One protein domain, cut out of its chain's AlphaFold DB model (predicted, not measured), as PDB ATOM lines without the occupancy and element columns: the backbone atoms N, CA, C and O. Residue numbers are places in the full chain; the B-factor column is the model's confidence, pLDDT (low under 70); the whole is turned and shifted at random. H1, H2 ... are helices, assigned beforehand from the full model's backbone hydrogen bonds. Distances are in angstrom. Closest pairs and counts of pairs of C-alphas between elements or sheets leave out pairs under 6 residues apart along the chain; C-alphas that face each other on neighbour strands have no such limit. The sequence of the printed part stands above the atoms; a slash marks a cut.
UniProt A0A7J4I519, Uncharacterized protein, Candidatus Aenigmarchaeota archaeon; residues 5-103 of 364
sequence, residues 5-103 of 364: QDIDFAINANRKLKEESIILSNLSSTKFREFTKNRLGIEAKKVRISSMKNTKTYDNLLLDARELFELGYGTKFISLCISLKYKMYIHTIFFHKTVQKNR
ATOM      1  N   GLN A   5     136.547 160.639 213.370       90.62
ATOM      2  CA  GLN A   5     137.619 160.320 212.429       90.62
ATOM      3  C   GLN A   5     137.393 158.979 211.708       90.62
ATOM      4  O   GLN A   5     137.598 158.905 210.498       90.62
ATOM      5  N   ASP A   6     136.919 157.942 212.412       90.62
ATOM      6  CA  ASP A   6     136.574 156.644 211.801       90.62
ATOM      7  C   ASP A   6     135.499 156.803 210.708       90.62
ATOM      8  O   ASP A   6     135.552 156.171 209.647       90.62
ATOM      9  N   ILE A   7     134.509 157.661 210.969       90.06
ATOM     10  CA  ILE A   7     133.409 157.953 210.045       90.06
ATOM     11  C   ILE A   7     133.907 158.800 208.875       90.06
ATOM     12  O   ILE A   7     133.637 158.448 207.728       90.06
ATOM     13  N   ASP A   8     134.680 159.853 209.133       90.38
ATOM     14  CA  ASP A   8     135.244 160.726 208.097       90.38
ATOM     15  C   ASP A   8     136.164 159.947 207.151       90.38
ATOM     16  O   ASP A   8     136.139 160.145 205.932       90.38
ATOM     17  N   PHE A   9     136.929 158.992 207.680       90.00
ATOM     18  CA  PHE A   9     137.738 158.091 206.870       90.00
ATOM     19  C   PHE A   9     136.871 157.220 205.948       90.00
ATOM     20  O   PHE A   9     137.141 157.124 204.748       90.00
ATOM     21  N   ALA A  10     135.779 156.652 206.468       90.50
ATOM     22  CA  ALA A  10     134.830 155.879 205.669       90.50
ATOM     23  C   ALA A  10     134.076 156.740 204.635       90.50
ATOM     24  O   ALA A  10     133.839 156.284 203.513       90.50
ATOM     25  N   ILE A  11     133.731 157.990 204.969       88.69
ATOM     26  CA  ILE A  11     133.134 158.962 204.039       88.69
ATOM     27  C   ILE A  11     134.114 159.277 202.913       88.69
ATOM     28  O   ILE A  11     133.726 159.224 201.747       88.69
ATOM     29  N   ASN A  12     135.377 159.553 203.234       89.31
ATOM     30  CA  ASN A  12     136.409 159.835 202.241       89.31
ATOM     31  C   ASN A  12     136.659 158.640 201.320       89.31
ATOM     32  O   ASN A  12     136.730 158.818 200.105       89.31
ATOM     33  N   ALA A  13     136.714 157.424 201.870       86.25
ATOM     34  CA  ALA A  13     136.783 156.207 201.068       86.25
ATOM     35  C   ALA A  13     135.570 156.098 200.126       86.25
ATOM     36  O   ALA A  13     135.730 155.864 198.931       86.25
ATOM     37  N   ASN A  14     134.359 156.349 200.630       87.38
ATOM     38  CA  ASN A  14     133.139 156.334 199.824       87.38
ATOM     39  C   ASN A  14     133.074 157.469 198.780       87.38
ATOM     40  O   ASN A  14     132.455 157.301 197.734       87.38
ATOM     41  N   ARG A  15     133.699 158.623 199.037       86.94
ATOM     42  CA  ARG A  15     133.794 159.731 198.076       86.94
ATOM     43  C   ARG A  15     134.709 159.369 196.910       86.94
ATOM     44  O   ARG A  15     134.261 159.446 195.773       86.94
ATOM     45  N   LYS A  16     135.910 158.863 197.204       83.62
ATOM     46  CA  LYS A  16     136.842 158.349 196.185       83.62
ATOM     47  C   LYS A  16     136.195 157.267 195.316       83.62
ATOM     48  O   LYS A  16     136.389 157.227 194.111       83.62
ATOM     49  N   LEU A  17     135.346 156.424 195.907       77.50
ATOM     50  CA  LEU A  17     134.575 155.443 195.142       77.50
ATOM     51  C   LEU A  17     133.603 156.070 194.145       77.50
ATOM     52  O   LEU A  17     133.489 155.594 193.019       77.50
ATOM     53  N   LYS A  18     132.884 157.117 194.555       82.81
ATOM     54  CA  LYS A  18     131.952 157.814 193.664       82.81
ATOM     55  C   LYS A  18     132.675 158.488 192.501       82.81
ATOM     56  O   LYS A  18     132.119 158.509 191.411       82.81
ATOM     57  N   GLU A  19     133.889 158.989 192.725       86.50
ATOM     58  CA  GLU A  19     134.757 159.534 191.669       86.50
ATOM     59  C   GLU A  19     135.097 158.460 190.618       86.50
ATOM     60  O   GLU A  19     135.115 158.745 189.427       86.50
ATOM     61  N   GLU A  20     135.228 157.195 191.029       83.62
ATOM     62  CA  GLU A  20     135.373 156.038 190.127       83.62
ATOM     63  C   GLU A  20     134.028 155.494 189.588       83.62
ATOM     64  O   GLU A  20     133.966 154.378 189.074       83.62
ATOM     65  N   SER A  21     132.921 156.239 189.712       86.06
ATOM     66  CA  SER A  21     131.561 155.793 189.345       86.06
ATOM     67  C   SER A  21     131.060 154.552 190.107       86.06
ATOM     68  O   SER A  21     130.108 153.883 189.695       86.06
ATOM     69  N   ILE A  22     131.656 154.244 191.263       81.94
ATOM     70  CA  ILE A  22     131.258 153.124 192.118       81.94
ATOM     71  C   ILE A  22     130.336 153.626 193.233       81.94
ATOM     72  O   ILE A  22     130.749 154.287 194.184       81.94
ATOM     73  N   ILE A  23     129.061 153.242 193.167       83.38
ATOM     74  CA  ILE A  23     128.077 153.580 194.199       83.38
ATOM     75  C   ILE A  23     127.966 152.427 195.206       83.38
ATOM     76  O   ILE A  23     127.417 151.366 194.900       83.38
ATOM     77  N   LEU A  24     128.429 152.652 196.443       81.88
ATOM     78  CA  LEU A  24     128.436 151.657 197.528       81.88
ATOM     79  C   LEU A  24     127.072 150.980 197.741       81.88
ATOM     80  O   LEU A  24     126.999 149.765 197.933       81.88
ATOM     81  N   SER A  25     125.976 151.743 197.671       78.19
ATOM     82  CA  SER A  25     124.611 151.217 197.825       78.19
ATOM     83  C   SER A  25     124.246 150.177 196.766       78.19
ATOM     84  O   SER A  25     123.422 149.309 197.051       78.19
ATOM     85  N   ASN A  26     124.905 150.185 195.607       83.62
ATOM     86  CA  ASN A  26     124.574 149.350 194.450       83.62
ATOM     87  C   ASN A  26     125.502 148.132 194.316       83.62
ATOM     88  O   ASN A  26     125.214 147.214 193.554       83.62
ATOM     89  N   LEU A  27     126.592 148.070 195.088       81.94
ATOM     90  CA  LEU A  27     127.541 146.958 195.019       81.94
ATOM     91  C   LEU A  27     126.936 145.642 195.521       81.94
ATOM     92  O   LEU A  27     126.352 145.592 196.607       81.94
ATOM     93  N   SER A  28     127.132 144.553 194.775       82.06
ATOM     94  CA  SER A  28     126.884 143.206 195.294       82.06
ATOM     95  C   SER A  28     127.894 142.870 196.395       82.06
ATOM     96  O   SER A  28     128.970 143.465 196.478       82.06
ATOM     97  N   SER A  29     127.574 141.897 197.247       72.81
ATOM     98  CA  SER A  29     128.479 141.476 198.323       72.81
ATOM     99  C   SER A  29     129.842 140.994 197.807       72.81
ATOM    100  O   SER A  29     130.866 141.289 198.420       72.81
ATOM    101  N   THR A  30     129.856 140.303 196.661       77.25
ATOM    102  CA  THR A  30     131.077 139.835 195.990       77.25
ATOM    103  C   THR A  30     131.928 141.008 195.514       77.25
ATOM    104  O   THR A  30     133.092 141.103 195.899       77.25
ATOM    105  N   LYS A  31     131.324 141.967 194.795       78.88
ATOM    106  CA  LYS A  31     132.025 143.174 194.330       78.88
ATOM    107  C   LYS A  31     132.522 144.028 195.495       78.88
ATOM    108  O   LYS A  31     133.617 144.571 195.439       78.88
ATOM    109  N   PHE A  32     131.754 144.109 196.583       76.88
ATOM    110  CA  PHE A  32     132.171 144.809 197.797       76.88
ATOM    111  C   PHE A  32     133.400 144.153 198.453       76.88
ATOM    112  O   PHE A  32     134.288 144.855 198.927       76.88
ATOM    113  N   ARG A  33     133.493 142.816 198.442       74.56
ATOM    114  CA  ARG A  33     134.665 142.080 198.946       74.56
ATOM    115  C   ARG A  33     135.918 142.358 198.126       74.56
ATOM    116  O   ARG A  33     136.949 142.715 198.695       74.56
ATOM    117  N   GLU A  34     135.826 142.185 196.812       76.81
ATOM    118  CA  GLU A  34     136.929 142.457 195.882       76.81
ATOM    119  C   GLU A  34     137.411 143.895 196.028       76.81
ATOM    120  O   GLU A  34     138.607 144.141 196.154       76.81
ATOM    121  N   PHE A  35     136.466 144.827 196.146       74.75
ATOM    122  CA  PHE A  35     136.735 146.227 196.419       74.75
ATOM    123  C   PHE A  35     137.553 146.438 197.705       74.75
ATOM    124  O   PHE A  35     138.641 147.010 197.652       74.75
ATOM    125  N   THR A  36     137.065 145.960 198.856       74.69
ATOM    126  CA  THR A  36     137.755 146.175 200.142       74.69
ATOM    127  C   THR A  36     139.173 145.602 200.155       74.69
ATOM    128  O   THR A  36     140.063 146.196 200.757       74.69
ATOM    129  N   LYS A  37     139.394 144.486 199.449       76.38
ATOM    130  CA  LYS A  37     140.710 143.862 199.320       76.38
ATOM    131  C   LYS A  37     141.627 144.677 198.404       76.38
ATOM    132  O   LYS A  37     142.727 145.035 198.802       76.38
ATOM    133  N   ASN A  38     141.170 144.964 197.187       76.69
ATOM    134  CA  ASN A  38     142.030 145.471 196.117       76.69
ATOM    135  C   ASN A  38     142.280 146.983 196.210       76.69
ATOM    136  O   ASN A  38     143.311 147.454 195.748       76.69
ATOM    137  N   ARG A  39     141.344 147.751 196.781       74.19
ATOM    138  CA  ARG A  39     141.411 149.225 196.803       74.19
ATOM    139  C   ARG A  39     141.746 149.813 198.167       74.19
ATOM    140  O   ARG A  39     142.307 150.900 198.228       74.19
ATOM    141  N   LEU A  40     141.387 149.130 199.253       73.19
ATOM    142  CA  LEU A  40     141.603 149.634 200.617       73.19
ATOM    143  C   LEU A  40     142.764 148.938 201.333       73.19
ATOM    144  O   LEU A  40     143.052 149.282 202.475       73.19
ATOM    145  N   GLY A  41     143.399 147.944 200.698       70.50
ATOM    146  CA  GLY A  41     144.500 147.183 201.294       70.50
ATOM    147  C   GLY A  41     144.108 146.438 202.573       70.50
ATOM    148  O   GLY A  41     144.977 146.027 203.337       70.50
ATOM    149  N   ILE A  42     142.806 146.270 202.836       74.56
ATOM    150  CA  ILE A  42     142.335 145.506 203.985       74.56
ATOM    151  C   ILE A  42     142.601 144.042 203.670       74.56
ATOM    152  O   ILE A  42     142.023 143.489 202.727       74.56
ATOM    153  N   GLU A  43     143.463 143.410 204.470       62.72
ATOM    154  CA  GLU A  43     143.687 141.977 204.364       62.72
ATOM    155  C   GLU A  43     142.330 141.276 204.423       62.72
ATOM    156  O   GLU A  43     141.609 141.300 205.425       62.72
ATOM    157  N   ALA A  44     141.991 140.594 203.333       52.62
ATOM    158  CA  ALA A  44     140.877 139.668 203.295       52.62
ATOM    159  C   ALA A  44     141.226 138.401 204.094       52.62
ATOM    160  O   ALA A  44     140.966 137.290 203.624       52.62
ATOM    161  N   LYS A  45     141.818 138.539 205.293       54.31
ATOM    162  CA  LYS A  45     141.807 137.468 206.280       54.31
ATOM    163  C   LYS A  45     140.342 137.113 206.428       54.31
ATOM    164  O   LYS A  45     139.521 137.925 206.854       54.31
ATOM    165  N   LYS A  46     139.994 135.921 205.951       54.31
ATOM    166  CA  LYS A  46     138.648 135.363 206.006       54.31
ATOM    167  C   LYS A  46     138.395 134.996 207.461       54.31
ATOM    168  O   LYS A  46     138.324 133.822 207.806       54.31
ATOM    169  N   VAL A  47     138.338 136.000 208.330       60.72
ATOM    170  CA  VAL A  47     138.038 135.806 209.733       60.72
ATOM    171  C   VAL A  47     136.587 135.371 209.755       60.72
ATOM    172  O   VAL A  47     135.670 136.141 209.455       60.72
ATOM    173  N   ARG A  48     136.372 134.079 210.008       67.38
ATOM    174  CA  ARG A  48     135.030 133.586 210.279       67.38
ATOM    175  C   ARG A  48     134.608 134.306 211.544       67.38
ATOM    176  O   ARG A  48     135.097 133.998 212.613       67.38
ATOM    177  N   ILE A  49     133.703 135.267 211.439       68.50
ATOM    178  CA  ILE A  49     133.270 136.041 212.609       68.50
ATOM    179  C   ILE A  49     132.757 135.113 213.731       68.50
ATOM    180  O   ILE A  49     132.900 135.404 214.912       68.50
ATOM    181  N   SER A  50     132.248 133.928 213.371       69.31
ATOM    182  CA  SER A  50     131.898 132.862 214.311       69.31
ATOM    183  C   SER A  50     133.057 132.343 215.169       69.31
ATOM    184  O   SER A  50     132.793 131.900 216.278       69.31
ATOM    185  N   SER A  51     134.304 132.374 214.690       74.69
ATOM    186  CA  SER A  51     135.489 131.966 215.456       74.69
ATOM    187  C   SER A  51     135.996 133.053 216.403       74.69
ATOM    188  O   SER A  51     136.861 132.776 217.219       74.69
ATOM    189  N   MET A  52     135.477 134.281 216.300       76.38
ATOM    190  CA  MET A  52     135.768 135.362 217.248       76.38
ATOM    191  C   MET A  52     134.722 135.460 218.363       76.38
ATOM    192  O   MET A  52     134.831 136.340 219.216       76.38
ATOM    193  N   LYS A  53     133.692 134.601 218.354       75.38
ATOM    194  CA  LYS A  53     132.671 134.581 219.405       75.38
ATOM    195  C   LYS A  53     133.357 134.455 220.767       75.38
ATOM    196  O   LYS A  53     134.226 133.606 220.928       75.38
ATOM    197  N   ASN A  54     132.952 135.297 221.717       76.75
ATOM    198  CA  ASN A  54     133.495 135.383 223.080       76.75
ATOM    199  C   ASN A  54     134.887 136.036 223.189       76.75
ATOM    200  O   ASN A  54     135.574 135.860 224.190       76.75
ATOM    201  N   THR A  55     135.315 136.796 222.178       84.88
ATOM    202  CA  THR A  55     136.512 137.646 222.281       84.88
ATOM    203  C   THR A  55     136.122 139.101 222.527       84.88
ATOM    204  O   THR A  55     135.159 139.597 221.943       84.88
ATOM    205  N   LYS A  56     136.951 139.836 223.279       87.50
ATOM    206  CA  LYS A  56     136.788 141.288 223.484       87.50
ATOM    207  C   LYS A  56     136.703 142.062 222.161       87.50
ATOM    208  O   LYS A  56     135.970 143.039 222.045       87.50
ATOM    209  N   THR A  57     137.435 141.615 221.140       84.25
ATOM    210  CA  THR A  57     137.407 142.208 219.795       84.25
ATOM    211  C   THR A  57     136.046 142.038 219.124       84.25
ATOM    212  O   THR A  57     135.553 142.976 218.502       84.25
ATOM    213  N   TYR A  58     135.425 140.865 219.258       83.75
ATOM    214  CA  TYR A  58     134.080 140.626 218.742       83.75
ATOM    215  C   TYR A  58     133.042 141.494 219.453       83.75
ATOM    216  O   TYR A  58     132.217 142.111 218.781       83.75
ATOM    217  N   ASP A  59     133.133 141.619 220.776       82.75
ATOM    218  CA  ASP A  59     132.219 142.462 221.550       82.75
ATOM    219  C   ASP A  59     132.342 143.939 221.147       82.75
ATOM    220  O   ASP A  59     131.339 144.595 220.863       82.75
ATOM    221  N   ASN A  60     133.570 144.447 221.000       86.81
ATOM    222  CA  ASN A  60     133.826 145.809 220.520       86.81
ATOM    223  C   ASN A  60     133.287 146.045 219.100       86.81
ATOM    224  O   ASN A  60     132.685 147.087 218.830       86.81
ATOM    225  N   LEU A  61     133.454 145.071 218.199       86.81
ATOM    226  CA  LEU A  61     132.924 145.137 216.839       86.81
ATOM    227  C   LEU A  61     131.395 145.227 216.843       86.81
ATOM    228  O   LEU A  61     130.822 146.022 216.094       86.81
ATOM    229  N   LEU A  62     130.726 144.427 217.679       82.56
ATOM    230  CA  LEU A  62     129.272 144.476 217.829       82.56
ATOM    231  C   LEU A  62     128.796 145.820 218.385       82.56
ATOM    232  O   LEU A  62     127.801 146.354 217.888       82.56
ATOM    233  N   LEU A  63     129.502 146.366 219.377       83.75
ATOM    234  CA  LEU A  63     129.197 147.673 219.961       83.75
ATOM    235  C   LEU A  63     129.341 148.801 218.934       83.75
ATOM    236  O   LEU A  63     128.412 149.590 218.767       83.75
ATOM    237  N   ASP A  64     130.447 148.847 218.190       88.44
ATOM    238  CA  ASP A  64     130.665 149.879 217.170       88.44
ATOM    239  C   ASP A  64     129.656 149.752 216.010       88.44
ATOM    240  O   ASP A  64     129.148 150.748 215.491       88.44
ATOM    241  N   ALA A  65     129.313 148.524 215.608       85.00
ATOM    242  CA  ALA A  65     128.315 148.290 214.569       85.00
ATOM    243  C   ALA A  65     126.904 148.706 215.003       85.00
ATOM    244  O   ALA A  65     126.146 149.253 214.195       85.00
ATOM    245  N   ARG A  66     126.557 148.462 216.272       81.69
ATOM    246  CA  ARG A  66     125.328 148.968 216.890       81.69
ATOM    247  C   ARG A  66     125.314 150.492 216.879       81.69
ATOM    248  O   ARG A  66     124.327 151.070 216.434       81.69
ATOM    249  N   GLU A  67     126.397 151.129 217.320       85.50
ATOM    250  CA  GLU A  67     126.496 152.590 217.374       85.50
ATOM    251  C   GLU A  67     126.292 153.215 215.986       85.50
ATOM    252  O   GLU A  67     125.443 154.092 215.826       85.50
ATOM    253  N   LEU A  68     126.982 152.713 214.956       87.00
ATOM    254  CA  LEU A  68     126.823 153.192 213.578       87.00
ATOM    255  C   LEU A  68     125.395 153.002 213.042       87.00
ATOM    256  O   LEU A  68     124.886 153.842 212.298       87.00
ATOM    257  N   PHE A  69     124.728 151.911 213.414       83.19
ATOM    258  CA  PHE A  69     123.331 151.694 213.044       83.19
ATOM    259  C   PHE A  69     122.383 152.683 213.736       83.19
ATOM    260  O   PHE A  69     121.475 153.216 213.095       83.19
ATOM    261  N   GLU A  70     122.604 152.980 215.019       78.00
ATOM    262  CA  GLU A  70     121.832 153.981 215.770       78.00
ATOM    263  C   GLU A  70     122.019 155.400 215.193       78.00
ATOM    264  O   GLU A  70     121.042 156.151 215.084       78.00
ATOM    265  N   LEU A  71     123.234 155.710 214.718       85.19
ATOM    266  CA  LEU A  71     123.579 156.904 213.926       85.19
ATOM    267  C   LEU A  71     122.938 156.928 212.521       85.19
ATOM    268  O   LEU A  71     123.157 157.860 211.754       85.19
ATOM    269  N   GLY A  72     122.146 155.914 212.157       83.06
ATOM    270  CA  GLY A  72     121.382 155.864 210.910       83.06
ATOM    271  C   GLY A  72     122.163 155.407 209.680       83.06
ATOM    272  O   GLY A  72     121.678 155.564 208.556       83.06
ATOM    273  N   TYR A  73     123.369 154.858 209.838       86.00
ATOM    274  CA  TYR A  73     124.142 154.380 208.696       86.00
ATOM    275  C   TYR A  73     123.582 153.072 208.119       86.00
ATOM    276  O   TYR A  73     123.152 152.167 208.833       86.00
ATOM    277  N   GLY A  74     123.607 152.947 206.789       83.00
ATOM    278  CA  GLY A  74     123.202 151.722 206.095       83.00
ATOM    279  C   GLY A  74     124.221 150.589 206.264       83.00
ATOM    280  O   GLY A  74     125.418 150.830 206.390       83.00
ATOM    281  N   THR A  75     123.774 149.332 206.184       83.44
ATOM    282  CA  THR A  75     124.600 148.132 206.458       83.44
ATOM    283  C   THR A  75     125.890 148.039 205.639       83.44
ATOM    284  O   THR A  75     126.893 147.540 206.145       83.44
ATOM    285  N   LYS A  76     125.897 148.529 204.393       85.38
ATOM    286  CA  LYS A  76     127.108 148.577 203.554       85.38
ATOM    287  C   LYS A  76     128.113 149.619 204.039       85.38
ATOM    288  O   LYS A  76     129.305 149.346 204.056       85.38
ATOM    289  N   PHE A  77     127.633 150.782 204.478       88.50
ATOM    290  CA  PHE A  77     128.492 151.815 205.050       88.50
ATOM    291  C   PHE A  77     129.031 151.392 206.419       88.50
ATOM    292  O   PHE A  77     130.222 151.529 206.668       88.50
ATOM    293  N   ILE A  78     128.188 150.783 207.265       88.50
ATOM    294  CA  ILE A  78     128.622 150.169 208.531       88.50
ATOM    295  C   ILE A  78     129.741 149.161 208.262       88.50
ATOM    296  O   ILE A  78     130.795 149.208 208.885       88.50
ATOM    297  N   SER A  79     129.526 148.276 207.290       86.56
ATOM    298  CA  SER A  79     130.500 147.266 206.891       86.56
ATOM    299  C   SER A  79     131.818 147.866 206.415       86.56
ATOM    300  O   SER A  79     132.868 147.397 206.847       86.56
ATOM    301  N   LEU A  80     131.781 148.935 205.619       88.56
ATOM    302  CA  LEU A  80     132.974 149.678 205.220       88.56
ATOM    303  C   LEU A  80     133.704 150.282 206.429       88.56
ATOM    304  O   LEU A  80     134.896 150.046 206.597       88.56
ATOM    305  N   CYS A  81     132.988 151.011 207.285       90.69
ATOM    306  CA  CYS A  81     133.561 151.703 208.440       90.69
ATOM    307  C   CYS A  81     134.217 150.727 209.430       90.69
ATOM    308  O   CYS A  81     135.386 150.888 209.780       90.69
ATOM    309  N   ILE A  82     133.519 149.647 209.797       89.12
ATOM    310  CA  ILE A  82     134.071 148.603 210.669       89.12
ATOM    311  C   ILE A  82     135.263 147.908 210.003       89.12
ATOM    312  O   ILE A  82     136.268 147.655 210.665       89.12
ATOM    313  N   SER A  83     135.191 147.626 208.697       86.75
ATOM    314  CA  SER A  83     136.298 146.948 208.016       86.75
ATOM    315  C   SER A  83     137.575 147.790 208.008       86.75
ATOM    316  O   SER A  83     138.666 147.251 208.189       86.75
ATOM    317  N   LEU A  84     137.437 149.109 207.849       87.94
ATOM    318  CA  LEU A  84     138.548 150.057 207.901       87.94
ATOM    319  C   LEU A  84     139.133 150.170 209.312       87.94
ATOM    320  O   LEU A  84     140.343 150.035 209.478       87.94
ATOM    321  N   LYS A  85     138.282 150.336 210.331       89.69
ATOM    322  CA  LYS A  85     138.716 150.471 211.728       89.69
ATOM    323  C   LYS A  85     139.484 149.252 212.237       89.69
ATOM    324  O   LYS A  85     140.541 149.388 212.844       89.69
ATOM    325  N   TYR A  86     138.952 148.059 211.986       87.12
ATOM    326  CA  TYR A  86     139.519 146.806 212.489       87.12
ATOM    327  C   TYR A  86     140.510 146.162 211.509       87.12
ATOM    328  O   TYR A  86     141.018 145.076 211.788       87.12
ATOM    329  N   LYS A  87     140.773 146.808 210.361       84.69
ATOM    330  CA  LYS A  87     141.646 146.314 209.282       84.69
ATOM    331  C   LYS A  87     141.323 144.866 208.874       84.69
ATOM    332  O   LYS A  87     142.218 144.064 208.623       84.69
ATOM    333  N   MET A  88     140.034 144.528 208.815       82.50
ATOM    334  CA  MET A  88     139.546 143.184 208.478       82.50
ATOM    335  C   MET A  88     138.291 143.253 207.614       82.50
ATOM    336  O   MET A  88     137.438 144.105 207.823       82.50
ATOM    337  N   TYR A  89     138.133 142.343 206.652       82.00
ATOM    338  CA  TYR A  89     136.920 142.318 205.830       82.00
ATOM    339  C   TYR A  89     135.707 141.807 206.622       82.00
ATOM    340  O   TYR A  89     135.625 140.615 206.934       82.00
ATOM    341  N   ILE A  90     134.721 142.675 206.871       79.31
ATOM    342  CA  ILE A  90     133.456 142.291 207.508       79.31
ATOM    343  C   ILE A  90     132.312 142.327 206.507       79.31
ATOM    344  O   ILE A  90     131.895 143.381 206.041       79.31
ATOM    345  N   HIS A  91     131.742 141.162 206.216       76.88
ATOM    346  CA  HIS A  91     130.685 141.017 205.222       76.88
ATOM    347  C   HIS A  91     129.370 141.719 205.633       76.88
ATOM    348  O   HIS A  91     128.882 141.557 206.745       76.88
ATOM    349  N   THR A  92     128.698 142.398 204.699       75.44
ATOM    350  CA  THR A  92     127.424 143.135 204.910       75.44
ATOM    351  C   THR A  92     126.296 142.290 205.531       75.44
ATOM    352  O   THR A  92     125.601 142.738 206.443       75.44
ATOM    353  N   ILE A  93     126.132 141.042 205.071       72.19
ATOM    354  CA  ILE A  93     125.215 140.028 205.632       72.19
ATOM    355  C   ILE A  93     125.416 139.812 207.134       72.19
ATOM    356  O   ILE A  93     124.429 139.557 207.826       72.19
ATOM    357  N   PHE A  94     126.646 139.916 207.649       71.50
ATOM    358  CA  PHE A  94     126.879 139.806 209.087       71.50
ATOM    359  C   PHE A  94     126.062 140.859 209.826       71.50
ATOM    360  O   PHE A  94     125.302 140.506 210.711       71.50
ATOM    361  N   PHE A  95     126.091 142.118 209.396       70.75
ATOM    362  CA  PHE A  95     125.281 143.156 210.033       70.75
ATOM    363  C   PHE A  95     123.795 142.984 209.756       70.75
ATOM    364  O   PHE A  95     122.989 143.148 210.662       70.75
ATOM    365  N   HIS A  96     123.409 142.559 208.551       64.31
ATOM    366  CA  HIS A  96     122.002 142.281 208.265       64.31
ATOM    367  C   HIS A  96     121.425 141.211 209.209       64.31
ATOM    368  O   HIS A  96     120.303 141.364 209.682       64.31
ATOM    369  N   LYS A  97     122.185 140.153 209.521       63.34
ATOM    370  CA  LYS A  97     121.766 139.102 210.457       63.34
ATOM    371  C   LYS A  97     121.960 139.536 211.909       63.34
ATOM    372  O   LYS A  97     121.044 139.400 212.699       63.34
ATOM    373  N   THR A  98     123.093 140.100 212.283       63.53
ATOM    374  CA  THR A  98     123.404 140.391 213.685       63.53
ATOM    375  C   THR A  98     122.641 141.609 214.210       63.53
ATOM    376  O   THR A  98     122.090 141.546 215.301       63.53
ATOM    377  N   VAL A  99     122.494 142.677 213.420       58.22
ATOM    378  CA  VAL A  99     121.771 143.900 213.823       58.22
ATOM    379  C   VAL A  99     120.251 143.701 213.757       58.22
ATOM    380  O   VAL A  99     119.538 144.117 214.669       58.22
ATOM    381  N   GLN A 100     119.719 143.018 212.728       53.41
ATOM    382  CA  GLN A 100     118.263 142.811 212.626       53.41
ATOM    383  C   GLN A 100     117.728 141.631 213.449       53.41
ATOM    384  O   GLN A 100     116.589 141.699 213.924       53.41
ATOM    385  N   LYS A 101     118.491 140.533 213.578       50.41
ATOM    386  CA  LYS A 101     118.028 139.296 214.236       50.41
ATOM    387  C   LYS A 101     118.166 139.395 215.757       50.41
ATOM    388  O   LYS A 101     117.252 138.956 216.443       50.41
ATOM    389  N   ASN A 102     119.182 140.111 216.258       44.66
ATOM    390  CA  ASN A 102     119.262 140.482 217.676       44.66
ATOM    391  C   ASN A 102     118.460 141.735 218.030       44.66
ATOM    392  O   ASN A 102     118.589 142.158 219.172       44.66
ATOM    393  N   ARG A 103     117.670 142.313 217.090       47.12
ATOM    394  CA  ARG A 103     116.813 143.509 217.280       47.12
ATOM    395  C   ARG A 103     117.382 144.381 218.395       47.12
ATOM    396  O   ARG A 103     116.741 144.492 219.439       47.12
TER     397      ARG A 103
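This is residues 5 to 103 of the 364 residues of an uncharacterized protein of Candidatus Aenigmarchaeota archaeon (UniProt A0A7J4I519). Crossed helices gather round H5 in the middle, with H1, H4 and H6 packed on it and H2 close by. Residues 51 to 56, between H3 and H4 and partly in both, stick out. The 99 printed residues include six named helices, H1 to H6 in order, and no named strand: all helix. The whole is compact, radius of gyration of the C-alphas 12.8 A, spanning 39 by 28 by 25 A.

H1, residues 5 to 19, touches the hub H5, residues 75 to 85, with residues 6 to 10 alone, at a steep tilt of 62 degrees; the closest C-alphas, of Ala 10 and Cys 81, are 5.2 A apart. H2, residues 29 to 40, is close to but not clearly touching H5, closest C-alphas Thr 36 and Leu 80, 7.8 A. H3, residues 49 to 52, is close to but not clearly touching H4, residues 56 to 70, closest C-alphas Met 52 and Tyr 58, 5.7 A. H4 and H5 form a hairpin, closest C-alphas Leu 68 and Ile 78, 6.2 A. H6, residues 92 to 101, touches H5, closest C-alphas Thr 92 and Ser 79, 5.5 A. Every O i to N i+4 pair is within hydrogen-bond range in H1, H4 and H5, 7 of 8 in H2 and 5 of 6 in H6; H3 is too short.

H1, 21.0 A long, begins at C-alpha 5 (137.619, 160.320, 212.429). H4 is 21.1 A long. H6 ends at C-alpha 101 (118.028, 139.296, 214.236).

The farthest C-alphas, Glu 19 and Asn 54, are 39.6 A apart. The printed part has no cut and no long link. Residues 43 to 50 and 96 to 103 have pLDDT under 70.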